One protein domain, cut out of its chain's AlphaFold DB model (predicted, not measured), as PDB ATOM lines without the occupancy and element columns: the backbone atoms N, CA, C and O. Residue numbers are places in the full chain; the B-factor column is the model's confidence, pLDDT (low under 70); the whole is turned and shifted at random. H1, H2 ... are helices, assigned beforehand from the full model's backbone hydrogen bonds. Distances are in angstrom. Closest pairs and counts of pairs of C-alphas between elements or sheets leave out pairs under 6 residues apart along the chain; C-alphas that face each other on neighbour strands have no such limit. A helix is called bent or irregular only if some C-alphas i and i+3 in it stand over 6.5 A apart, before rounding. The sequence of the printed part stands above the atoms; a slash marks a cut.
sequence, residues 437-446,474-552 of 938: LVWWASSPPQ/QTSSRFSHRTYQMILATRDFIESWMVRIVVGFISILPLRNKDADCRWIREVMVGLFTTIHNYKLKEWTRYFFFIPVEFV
ATOM      1  N   LEU A 437     354.924 363.852 458.706       83.31
ATOM      2  CA  LEU A 437     353.689 363.187 458.269       83.31
ATOM      3  C   LEU A 437     353.491 361.839 458.971       83.31
ATOM      4  O   LEU A 437     352.402 361.563 459.474       83.31
ATOM      5  N   VAL A 438     354.547 361.022 459.074       85.25
ATOM      6  CA  VAL A 438     354.513 359.767 459.838       85.25
ATOM      7  C   VAL A 438     354.266 360.050 461.316       85.25
ATOM      8  O   VAL A 438     353.475 359.337 461.930       85.25
ATOM      9  N   TRP A 439     354.873 361.091 461.901       82.50
ATOM     10  CA  TRP A 439     354.591 361.479 463.287       82.50
ATOM     11  C   TRP A 439     353.117 361.834 463.487       82.50
ATOM     12  O   TRP A 439     352.481 361.288 464.387       82.50
ATOM     13  N   TRP A 440     352.566 362.707 462.645       79.44
ATOM     14  CA  TRP A 440     351.170 363.128 462.715       79.44
ATOM     15  C   TRP A 440     350.218 361.929 462.596       79.44
ATOM     16  O   TRP A 440     349.399 361.710 463.487       79.44
ATOM     17  N   ALA A 441     350.415 361.071 461.590       75.56
ATOM     18  CA  ALA A 441     349.599 359.876 461.354       75.56
ATOM     19  C   ALA A 441     349.766 358.755 462.407       75.56
ATOM     20  O   ALA A 441     348.959 357.829 462.447       75.56
ATOM     21  N   SER A 442     350.808 358.805 463.246       75.31
ATOM     22  CA  SER A 442     351.078 357.820 464.312       75.31
ATOM     23  C   SER A 442     351.133 358.431 465.716       75.31
ATOM     24  O   SER A 442     351.646 357.814 466.657       75.31
ATOM     25  N   SER A 443     350.611 359.646 465.870       68.50
ATOM     26  CA  SER A 443     350.270 360.206 467.174       68.50
ATOM     27  C   SER A 443     348.909 359.642 467.585       68.50
ATOM     28  O   SER A 443     347.996 359.643 466.759       68.50
ATOM     29  N   PRO A 444     348.744 359.128 468.817       58.59
ATOM     30  CA  PRO A 444     347.440 358.652 469.257       58.59
ATOM     31  C   PRO A 444     346.436 359.816 469.228       58.59
ATOM     32  O   PRO A 444     346.805 360.930 469.621       58.59
ATOM     33  N   PRO A 445     345.184 359.600 468.780       51.19
ATOM     34  CA  PRO A 445     344.149 360.617 468.901       51.19
ATOM     35  C   PRO A 445     343.997 360.973 470.382       51.19
ATOM     36  O   PRO A 445     343.900 360.081 471.228       51.19
ATOM     37  N   GLN A 446     344.026 362.268 470.705       52.38
ATOM     38  CA  GLN A 446     343.902 362.706 472.093       52.38
ATOM     39  C   GLN A 446     342.533 362.276 472.641       52.38
ATOM     40  O   GLN A 446     341.521 362.538 471.982       52.38
ATOM     41  N   GLN A 474     333.953 356.530 449.181       69.00
ATOM     42  CA  GLN A 474     333.690 355.129 448.829       69.00
ATOM     43  C   GLN A 474     334.695 354.606 447.796       69.00
ATOM     44  O   GLN A 474     335.154 353.471 447.911       69.00
ATOM     45  N   THR A 475     335.093 355.420 446.812       66.06
ATOM     46  CA  THR A 475     336.167 355.048 445.875       66.06
ATOM     47  C   THR A 475     337.523 354.990 446.583       66.06
ATOM     48  O   THR A 475     338.259 354.034 446.379       66.06
ATOM     49  N   SER A 476     337.830 355.942 447.466       48.16
ATOM     50  CA  SER A 476     339.090 356.045 448.216       48.16
ATOM     51  C   SER A 476     339.215 354.981 449.303       48.16
ATOM     52  O   SER A 476     340.282 354.411 449.457       48.16
ATOM     53  N   SER A 477     338.142 354.617 450.005       56.50
ATOM     54  CA  SER A 477     338.136 353.508 450.971       56.50
ATOM     55  C   SER A 477     338.216 352.151 450.275       56.50
ATOM     56  O   SER A 477     338.981 351.298 450.715       56.50
ATOM     57  N   ARG A 478     337.533 351.954 449.136       69.06
ATOM     58  CA  ARG A 478     337.728 350.759 448.291       69.06
ATOM     59  C   ARG A 478     339.134 350.706 447.696       69.06
ATOM     60  O   ARG A 478     339.713 349.627 447.641       69.06
ATOM     61  N   PHE A 479     339.695 351.839 447.274       56.19
ATOM     62  CA  PHE A 479     341.064 351.930 446.765       56.19
ATOM     63  C   PHE A 479     342.090 351.707 447.877       56.19
ATOM     64  O   PHE A 479     343.004 350.933 447.670       56.19
ATOM     65  N   SER A 480     341.892 352.284 449.062       49.50
ATOM     66  CA  SER A 480     342.720 352.124 450.264       49.50
ATOM     67  C   SER A 480     342.677 350.695 450.798       49.50
ATOM     68  O   SER A 480     343.713 350.119 451.104       49.50
ATOM     69  N   HIS A 481     341.505 350.054 450.829       63.91
ATOM     70  CA  HIS A 481     341.407 348.646 451.206       63.91
ATOM     71  C   HIS A 481     342.037 347.735 450.140       63.91
ATOM     72  O   HIS A 481     342.727 346.781 450.488       63.91
ATOM     73  N   ARG A 482     341.887 348.057 448.844       64.00
ATOM     74  CA  ARG A 482     342.587 347.355 447.754       64.00
ATOM     75  C   ARG A 482     344.098 347.567 447.790       64.00
ATOM     76  O   ARG A 482     344.813 346.594 447.611       64.00
ATOM     77  N   THR A 483     344.604 348.773 448.044       49.78
ATOM     78  CA  THR A 483     346.048 349.018 448.164       49.78
ATOM     79  C   THR A 483     346.598 348.435 449.453       49.78
ATOM     80  O   THR A 483     347.689 347.896 449.412       49.78
ATOM     81  N   TYR A 484     345.852 348.416 450.558       56.94
ATOM     82  CA  TYR A 484     346.241 347.707 451.780       56.94
ATOM     83  C   TYR A 484     346.335 346.189 451.549       56.94
ATOM     84  O   TYR A 484     347.365 345.591 451.848       56.94
ATOM     85  N   GLN A 485     345.324 345.571 450.925       68.38
ATOM     86  CA  GLN A 485     345.383 344.160 450.520       68.38
ATOM     87  C   GLN A 485     346.502 343.891 449.498       68.38
ATOM     88  O   GLN A 485     347.188 342.878 449.598       68.38
ATOM     89  N   MET A 486     346.744 344.801 448.550       60.31
ATOM     90  CA  MET A 486     347.829 344.694 447.567       60.31
ATOM     91  C   MET A 486     349.212 344.891 448.204       60.31
ATOM     92  O   MET A 486     350.163 344.239 447.789       60.31
ATOM     93  N   ILE A 487     349.337 345.731 449.235       56.75
ATOM     94  CA  ILE A 487     350.551 345.906 450.046       56.75
ATOM     95  C   ILE A 487     350.824 344.640 450.862       56.75
ATOM     96  O   ILE A 487     351.966 344.198 450.904       56.75
ATOM     97  N   LEU A 488     349.800 344.004 451.442       67.19
ATOM     98  CA  LEU A 488     349.956 342.703 452.104       67.19
ATOM     99  C   LEU A 488     350.354 341.604 451.104       67.19
ATOM    100  O   LEU A 488     351.362 340.935 451.304       67.19
ATOM    101  N   ALA A 489     349.654 341.481 449.973       68.44
ATOM    102  CA  ALA A 489     349.972 340.485 448.947       68.44
ATOM    103  C   ALA A 489     351.364 340.689 448.312       68.44
ATOM    104  O   ALA A 489     352.076 339.718 448.050       68.44
ATOM    105  N   THR A 490     351.791 341.938 448.087       59.16
ATOM    106  CA  THR A 490     353.151 342.233 447.602       59.16
ATOM    107  C   THR A 490     354.207 342.056 448.685       59.16
ATOM    108  O   THR A 490     355.291 341.589 448.355       59.16
ATOM    109  N   ARG A 491     353.910 342.331 449.964       64.31
ATOM    110  CA  ARG A 491     354.799 341.990 451.085       64.31
ATOM    111  C   ARG A 491     355.060 340.488 451.112       64.31
ATOM    112  O   ARG A 491     356.212 340.084 451.022       64.31
ATOM    113  N   ASP A 492     354.014 339.671 451.150       70.00
ATOM    114  CA  ASP A 492     354.152 338.218 451.276       70.00
ATOM    115  C   ASP A 492     354.852 337.606 450.032       70.00
ATOM    116  O   ASP A 492     355.657 336.675 450.145       70.00
ATOM    117  N   PHE A 493     354.648 338.194 448.841       74.19
ATOM    118  CA  PHE A 493     355.423 337.879 447.632       74.19
ATOM    119  C   PHE A 493     356.909 338.262 447.757       74.19
ATOM    120  O   PHE A 493     357.777 337.433 447.473       74.19
ATOM    121  N   ILE A 494     357.216 339.489 448.197       69.00
ATOM    122  CA  ILE A 494     358.588 339.989 448.390       69.00
ATOM    123  C   ILE A 494     359.328 339.148 449.433       69.00
ATOM    124  O   ILE A 494     360.486 338.802 449.217       69.00
ATOM    125  N   GLU A 495     358.677 338.761 450.529       73.44
ATOM    126  CA  GLU A 495     359.275 337.910 451.559       73.44
ATOM    127  C   GLU A 495     359.569 336.499 451.017       73.44
ATOM    128  O   GLU A 495     360.690 336.007 451.163       73.44
ATOM    129  N   SER A 496     358.635 335.880 450.278       76.00
ATOM    130  CA  SER A 496     358.890 334.595 449.601       76.00
ATOM    131  C   SER A 496     360.038 334.689 448.584       76.00
ATOM    132  O   SER A 496     360.851 333.768 448.478       76.00
ATOM    133  N   TRP A 497     360.134 335.799 447.848       81.75
ATOM    134  CA  TRP A 497     361.190 336.061 446.866       81.75
ATOM    135  C   TRP A 497     362.561 336.281 447.529       81.75
ATOM    136  O   TRP A 497     363.544 335.665 447.119       81.75
ATOM    137  N   MET A 498     362.618 337.058 448.615       73.12
ATOM    138  CA  MET A 498     363.825 337.301 449.419       73.12
ATOM    139  C   MET A 498     364.388 336.005 450.019       73.12
ATOM    140  O   MET A 498     365.588 335.750 449.901       73.12
ATOM    141  N   VAL A 499     363.531 335.147 450.598       80.56
ATOM    142  CA  VAL A 499     363.951 333.828 451.113       80.56
ATOM    143  C   VAL A 499     364.530 332.967 449.990       80.56
ATOM    144  O   VAL A 499     365.596 332.377 450.165       80.56
ATOM    145  N   ARG A 500     363.871 332.905 448.823       84.19
ATOM    146  CA  ARG A 500     364.365 332.136 447.665       84.19
ATOM    147  C   ARG A 500     365.720 332.645 447.177       84.19
ATOM    148  O   ARG A 500     366.599 331.827 446.922       84.19
ATOM    149  N   ILE A 501     365.907 333.963 447.087       84.81
ATOM    150  CA  ILE A 501     367.166 334.568 446.636       84.81
ATOM    151  C   ILE A 501     368.311 334.248 447.591       84.81
ATOM    152  O   ILE A 501     369.348 333.772 447.137       84.81
ATOM    153  N   VAL A 502     368.155 334.464 448.900       81.88
ATOM    154  CA  VAL A 502     369.287 334.285 449.824       81.88
ATOM    155  C   VAL A 502     369.590 332.807 450.077       81.88
ATOM    156  O   VAL A 502     370.762 332.438 450.122       81.88
ATOM    157  N   VAL A 503     368.580 331.929 450.122       84.00
ATOM    158  CA  VAL A 503     368.817 330.472 450.118       84.00
ATOM    159  C   VAL A 503     369.506 330.032 448.815       84.00
ATOM    160  O   VAL A 503     370.403 329.195 448.862       84.00
ATOM    161  N   GLY A 504     369.161 330.630 447.668       84.94
ATOM    162  CA  GLY A 504     369.831 330.389 446.385       84.94
ATOM    163  C   GLY A 504     371.294 330.848 446.356       84.94
ATOM    164  O   GLY A 504     372.167 330.088 445.950       84.94
ATOM    165  N   PHE A 505     371.601 332.052 446.845       84.69
ATOM    166  CA  PHE A 505     372.987 332.526 446.954       84.69
ATOM    167  C   PHE A 505     373.837 331.651 447.884       84.69
ATOM    168  O   PHE A 505     375.023 331.451 447.628       84.69
ATOM    169  N   ILE A 506     373.245 331.113 448.952       83.12
ATOM    170  CA  ILE A 506     373.973 330.323 449.950       83.12
ATOM    171  C   ILE A 506     374.129 328.858 449.523       83.12
ATOM    172  O   ILE A 506     375.159 328.257 449.825       83.12
ATOM    173  N   SER A 507     373.206 328.299 448.733       82.25
ATOM    174  CA  SER A 507     373.400 326.971 448.133       82.25
ATOM    175  C   SER A 507     374.536 326.948 447.098       82.25
ATOM    176  O   SER A 507     375.191 325.914 446.942       82.25
ATOM    177  N   ILE A 508     374.839 328.086 446.456       88.44
ATOM    178  CA  ILE A 508     375.998 328.257 445.560       88.44
ATOM    179  C   ILE A 508     377.328 328.220 446.337       88.44
ATOM    180  O   ILE A 508     378.311 327.669 445.838       88.44
ATOM    181  N   LEU A 509     377.382 328.740 447.570       86.12
ATOM    182  CA  LEU A 509     378.615 328.759 448.368       86.12
ATOM    183  C   LEU A 509     379.089 327.334 448.737       86.12
ATOM    184  O   LEU A 509     378.266 326.459 449.022       86.12
ATOM    185  N   PRO A 510     380.410 327.066 448.781       85.25
ATOM    186  CA  PRO A 510     380.971 325.756 449.129       85.25
ATOM    187  C   PRO A 510     380.986 325.516 450.654       85.25
ATOM    188  O   PRO A 510     382.023 325.234 451.249       85.25
ATOM    189  N   LEU A 511     379.827 325.646 451.305       84.94
ATOM    190  CA  LEU A 511     379.665 325.356 452.731       84.94
ATOM    191  C   LEU A 511     379.635 323.845 452.998       84.94
ATOM    192  O   LEU A 511     379.070 323.071 452.224       84.94
ATOM    193  N   ARG A 512     380.223 323.431 454.127       84.81
ATOM    194  CA  ARG A 512     380.403 322.020 454.510       84.81
ATOM    195  C   ARG A 512     379.099 321.306 454.896       84.81
ATOM    196  O   ARG A 512     379.092 320.081 454.919       84.81
ATOM    197  N   ASN A 513     378.027 322.035 455.217       85.31
ATOM    198  CA  ASN A 513     376.792 321.456 455.761       85.31
ATOM    199  C   ASN A 513     375.523 322.128 455.191       85.31
ATOM    200  O   ASN A 513     374.601 322.480 455.930       85.31
ATOM    201  N   LYS A 514     375.495 322.315 453.859       82.50
ATOM    202  CA  LYS A 514     374.543 323.177 453.126       82.50
ATOM    203  C   LYS A 514     373.086 323.079 453.587       82.50
ATOM    204  O   LYS A 514     372.450 324.114 453.764       82.50
ATOM    205  N   ASP A 515     372.556 321.877 453.804       84.75
ATOM    206  CA  ASP A 515     371.142 321.680 454.163       84.75
ATOM    207  C   ASP A 515     370.820 322.041 455.618       84.75
ATOM    208  O   ASP A 515     369.675 322.365 455.940       84.75
ATOM    209  N   ALA A 516     371.798 321.983 456.524       85.88
ATOM    210  CA  ALA A 516     371.650 322.520 457.876       85.88
ATOM    211  C   ALA A 516     371.676 324.055 457.832       85.88
ATOM    212  O   ALA A 516     370.751 324.700 458.329       85.88
ATOM    213  N   ASP A 517     372.666 324.623 457.141       83.56
ATOM    214  CA  ASP A 517     372.858 326.072 457.018       83.56
ATOM    215  C   ASP A 517     371.654 326.744 456.323       83.56
ATOM    216  O   ASP A 517     371.125 327.748 456.801       83.56
ATOM    217  N   CYS A 518     371.138 326.156 455.237       86.19
ATOM    218  CA  CYS A 518     369.978 326.677 454.503       86.19
ATOM    219  C   CYS A 518     368.656 326.574 455.283       86.19
ATOM    220  O   CYS A 518     367.767 327.405 455.073       86.19
ATOM    221  N   ARG A 519     368.501 325.584 456.178       86.06
ATOM    222  CA  ARG A 519     367.341 325.502 457.087       86.06
ATOM    223  C   ARG A 519     367.442 326.543 458.192       86.06
ATOM    224  O   ARG A 519     366.524 327.346 458.323       86.06
ATOM    225  N   TRP A 520     368.586 326.622 458.872       88.69
ATOM    226  CA  TRP A 520     368.824 327.624 459.913       88.69
ATOM    227  C   TRP A 520     368.615 329.054 459.393       88.69
ATOM    228  O   TRP A 520     367.921 329.847 460.023       88.69
ATOM    229  N   ILE A 521     369.117 329.385 458.197       83.75
ATOM    230  CA  ILE A 521     368.926 330.722 457.611       83.75
ATOM    231  C   ILE A 521     367.469 330.967 457.202       83.75
ATOM    232  O   ILE A 521     366.975 332.081 457.380       83.75
ATOM    233  N   ARG A 522     366.739 329.951 456.723       86.31
ATOM    234  CA  ARG A 522     365.293 330.069 456.471       86.31
ATOM    235  C   ARG A 522     364.517 330.326 457.765       86.31
ATOM    236  O   ARG A 522     363.661 331.204 457.779       86.31
ATOM    237  N   GLU A 523     364.825 329.603 458.835       86.00
ATOM    238  CA  GLU A 523     364.206 329.770 460.156       86.00
ATOM    239  C   GLU A 523     364.514 331.151 460.748       86.00
ATOM    240  O   GLU A 523     363.600 331.851 461.183       86.00
ATOM    241  N   VAL A 524     365.769 331.607 460.666       85.44
ATOM    242  CA  VAL A 524     366.179 332.968 461.053       85.44
ATOM    243  C   VAL A 524     365.454 334.027 460.222       85.44
ATOM    244  O   VAL A 524     365.021 335.032 460.782       85.44
ATOM    245  N   MET A 525     365.264 333.819 458.915       81.31
ATOM    246  CA  MET A 525     364.502 334.748 458.075       81.31
ATOM    247  C   MET A 525     363.015 334.776 458.420       81.31
ATOM    248  O   MET A 525     362.464 335.860 458.564       81.31
ATOM    249  N   VAL A 526     362.362 333.629 458.613       82.88
ATOM    250  CA  VAL A 526     360.949 333.579 459.032       82.88
ATOM    251  C   VAL A 526     360.771 334.192 460.429       82.88
ATOM    252  O   VAL A 526     359.822 334.943 460.653       82.88
ATOM    253  N   GLY A 527     361.721 333.979 461.346       83.00
ATOM    254  CA  GLY A 527     361.790 334.677 462.634       83.00
ATOM    255  C   GLY A 527     361.981 336.195 462.493       83.00
ATOM    256  O   GLY A 527     361.366 336.975 463.222       83.00
ATOM    257  N   LEU A 528     362.776 336.641 461.516       81.75
ATOM    258  CA  LEU A 528     362.946 338.059 461.200       81.75
ATOM    259  C   LEU A 528     361.656 338.665 460.625       81.75
ATOM    260  O   LEU A 528     361.233 339.719 461.088       81.75
ATOM    261  N   PHE A 529     361.004 338.003 459.665       80.25
ATOM    262  CA  PHE A 529     359.768 338.485 459.038       80.25
ATOM    263  C   PHE A 529     358.598 338.520 460.021       80.25
ATOM    264  O   PHE A 529     357.931 339.545 460.126       80.25
ATOM    265  N   THR A 530     358.415 337.486 460.845       77.81
ATOM    266  CA  THR A 530     357.430 337.509 461.945       77.81
ATOM    267  C   THR A 530     357.745 338.581 462.995       77.81
ATOM    268  O   THR A 530     356.825 339.181 463.552       77.81
ATOM    269  N   THR A 531     359.018 338.920 463.222       77.19
ATOM    270  CA  THR A 531     359.394 340.088 464.039       77.19
ATOM    271  C   THR A 531     359.012 341.407 463.346       77.19
ATOM    272  O   THR A 531     358.413 342.274 463.978       77.19
ATOM    273  N   ILE A 532     359.287 341.544 462.044       76.88
ATOM    274  CA  ILE A 532     358.949 342.717 461.214       76.88
ATOM    275  C   ILE A 532     357.429 342.928 461.106       76.88
ATOM    276  O   ILE A 532     356.967 344.065 461.136       76.88
ATOM    277  N   HIS A 533     356.642 341.853 461.024       75.00
ATOM    278  CA  HIS A 533     355.176 341.895 461.014       75.00
ATOM    279  C   HIS A 533     354.589 342.584 462.256       75.00
ATOM    280  O   HIS A 533     353.528 343.195 462.170       75.00
ATOM    281  N   ASN A 534     355.275 342.486 463.399       78.50
ATOM    282  CA  ASN A 534     354.848 343.060 464.673       78.50
ATOM    283  C   ASN A 534     355.352 344.503 464.894       78.50
ATOM    284  O   ASN A 534     355.097 345.083 465.950       78.50
ATOM    285  N   TYR A 535     356.065 345.097 463.929       78.44
ATOM    286  CA  TYR A 535     356.546 346.476 464.027       78.44
ATOM    287  C   TYR A 535     355.407 347.492 463.937       78.44
ATOM    288  O   TYR A 535     354.564 347.451 463.039       78.44
ATOM    289  N   LYS A 536     355.439 348.492 464.821       80.12
ATOM    290  CA  LYS A 536     354.567 349.669 464.725       80.12
ATOM    291  C   LYS A 536     354.926 350.485 463.482       80.12
ATOM    292  O   LYS A 536     356.074 350.475 463.039       80.12
ATOM    293  N   LEU A 537     353.990 351.296 462.977       79.06
ATOM    294  CA  LEU A 537     354.197 352.142 461.787       79.06
ATOM    295  C   LEU A 537     355.492 352.983 461.846       79.06
ATOM    296  O   LEU A 537     356.211 353.076 460.851       79.06
ATOM    297  N   LYS A 538     355.830 353.538 463.020       82.88
ATOM    298  CA  LYS A 538     357.098 354.252 463.270       82.88
ATOM    299  C   LYS A 538     358.330 353.355 463.088       82.88
ATOM    300  O   LYS A 538     359.304 353.751 462.460       82.88
ATOM    301  N   GLU A 539     358.306 352.140 463.624       84.25
ATOM    302  CA  GLU A 539     359.429 351.199 463.533       84.25
ATOM    303  C   GLU A 539     359.609 350.690 462.101       84.25
ATOM    304  O   GLU A 539     360.721 350.723 461.574       84.25
ATOM    305  N   TRP A 540     358.512 350.309 461.441       85.50
ATOM    306  CA  TRP A 540     358.527 349.851 460.054       85.50
ATOM    307  C   TRP A 540     359.066 350.933 459.107       85.50
ATOM    308  O   TRP A 540     360.059 350.710 458.413       85.50
ATOM    309  N   THR A 541     358.500 352.146 459.139       86.56
ATOM    310  CA  THR A 541     358.982 353.262 458.301       86.56
ATOM    311  C   THR A 541     360.435 353.625 458.606       86.56
ATOM    312  O   THR A 541     361.202 353.905 457.686       86.56
ATOM    313  N   ARG A 542     360.870 353.568 459.871       89.31
ATOM    314  CA  ARG A 542     362.273 353.809 460.239       89.31
ATOM    315  C   ARG A 542     363.233 352.831 459.568       89.31
ATOM    316  O   ARG A 542     364.250 353.270 459.036       89.31
ATOM    317  N   TYR A 543     362.936 351.533 459.614       86.94
ATOM    318  CA  TYR A 543     363.835 350.505 459.086       86.94
ATOM    319  C   TYR A 543     363.766 350.352 457.562       86.94
ATOM    320  O   TYR A 543     364.811 350.137 456.951       86.94
ATOM    321  N   PHE A 544     362.587 350.498 456.950       86.19
ATOM    322  CA  PHE A 544     362.388 350.245 455.515       86.19
ATOM    323  C   PHE A 544     362.363 351.499 454.630       86.19
ATOM    324  O   PHE A 544     362.560 351.374 453.426       86.19
ATOM    325  N   PHE A 545     362.167 352.697 455.195       88.62
ATOM    326  CA  PHE A 545     362.146 353.954 454.436       88.62
ATOM    327  C   PHE A 545     363.229 354.944 454.892       88.62
ATOM    328  O   PHE A 545     364.106 355.280 454.099       88.62
ATOM    329  N   PHE A 546     363.225 355.378 456.159       93.56
ATOM    330  CA  PHE A 546     364.135 356.444 456.601       93.56
ATOM    331  C   PHE A 546     365.609 356.028 456.537       93.56
ATOM    332  O   PHE A 546     366.372 356.696 455.852       93.56
ATOM    333  N   ILE A 547     366.013 354.913 457.159       93.88
ATOM    334  CA  ILE A 547     367.431 354.496 457.174       93.88
ATOM    335  C   ILE A 547     368.004 354.267 455.751       93.88
ATOM    336  O   ILE A 547     369.106 354.752 455.486       93.88
ATOM    337  N   PRO A 548     367.304 353.594 454.811       95.31
ATOM    338  CA  PRO A 548     367.773 353.477 453.426       95.31
ATOM    339  C   PRO A 548     367.916 354.817 452.693       95.31
ATOM    340  O   PRO A 548     368.905 355.017 451.989       95.31
ATOM    341  N   VAL A 549     366.973 355.752 452.856       95.75
ATOM    342  CA  VAL A 549     367.014 357.048 452.153       95.75
ATOM    343  C   VAL A 549     368.009 358.019 452.810       95.75
ATOM    344  O   VAL A 549     368.705 358.742 452.100       95.75
ATOM    345  N   GLU A 550     368.180 357.973 454.137       97.56
ATOM    346  CA  GLU A 550     369.276 358.630 454.872       97.56
ATOM    347  C   GLU A 550     370.650 358.145 454.372       97.56
ATOM    348  O   GLU A 550     371.544 358.954 454.109       97.56
ATOM    349  N   PHE A 551     370.813 356.832 454.167       97.31
ATOM    350  CA  PHE A 551     372.027 356.265 453.578       97.31
ATOM    351  C   PHE A 551     372.255 356.763 452.145       97.31
ATOM    352  O   PHE A 551     373.316 357.319 451.870       97.31
ATOM    353  N   VAL A 552     371.259 356.648 451.255       97.75
ATOM    354  CA  VAL A 552     371.369 357.103 449.855       97.75
ATOM    355  C   VAL A 552     371.707 358.595 449.769       97.75
ATOM    356  O   VAL A 552     372.589 358.970 448.999       97.75
TER     357      VAL A 552
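This is residues 437 to 446 and 474 to 552 of the 938 residues of an uncharacterized protein of Lophium mytilinum (UniProt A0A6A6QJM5). H2 and H3 form a long helical hairpin opening like a V, and residues 474 to 490 of H2 stick out. H4 turns off beyond H3, with short H1 at its start. The printed part has 89 residues, 76 of them in four named helices in the order H1, H2, H3, H4, with no named strand; its class is all helix, and the whole is loose, with a radius of gyration of the C-alphas of 17.6 A and spans of 56 by 29 by 26 A.

Start at H2, residues 474 to 508; its residues 495 to 507 alone touch H3, residues 514 to 533, closest C-alphas Val 503 and Cys 518, 5.9 A, at a shallow tilt of 22 degrees, opposite ways. H4, residues 537 to 552, is close to H3 but not clearly touching, closest C-alphas Ile 532 and Trp 540, 7.2 A, at a steep tilt of 66 degrees. Its residues 537 to 538 alone only just touch H1, residues 437 to 441, with 3 pairs of C-alphas within 8 A, closest Val 438 and Lys 538, 7.0 A. Each O i to N i+4 pair is within hydrogen-bond range in H1, H2 and H3, and 9 of 12 in H4.

Find C-alpha 474 at (333.690, 355.129, 448.829); H2 runs 50.2 A from there, H3 28.1 A. H4, 21.5 A, ends at C-alpha 552, (371.369, 357.103, 449.855); it is only just irregular, C-alphas 544 and 547 being 6.8 A apart.

Residues 447 to 473 are not printed; C-alphas 446 and 474 are 26.5 A apart. The pLDDT is under 70 at residues 443 to 446, 474 to 491 and 494.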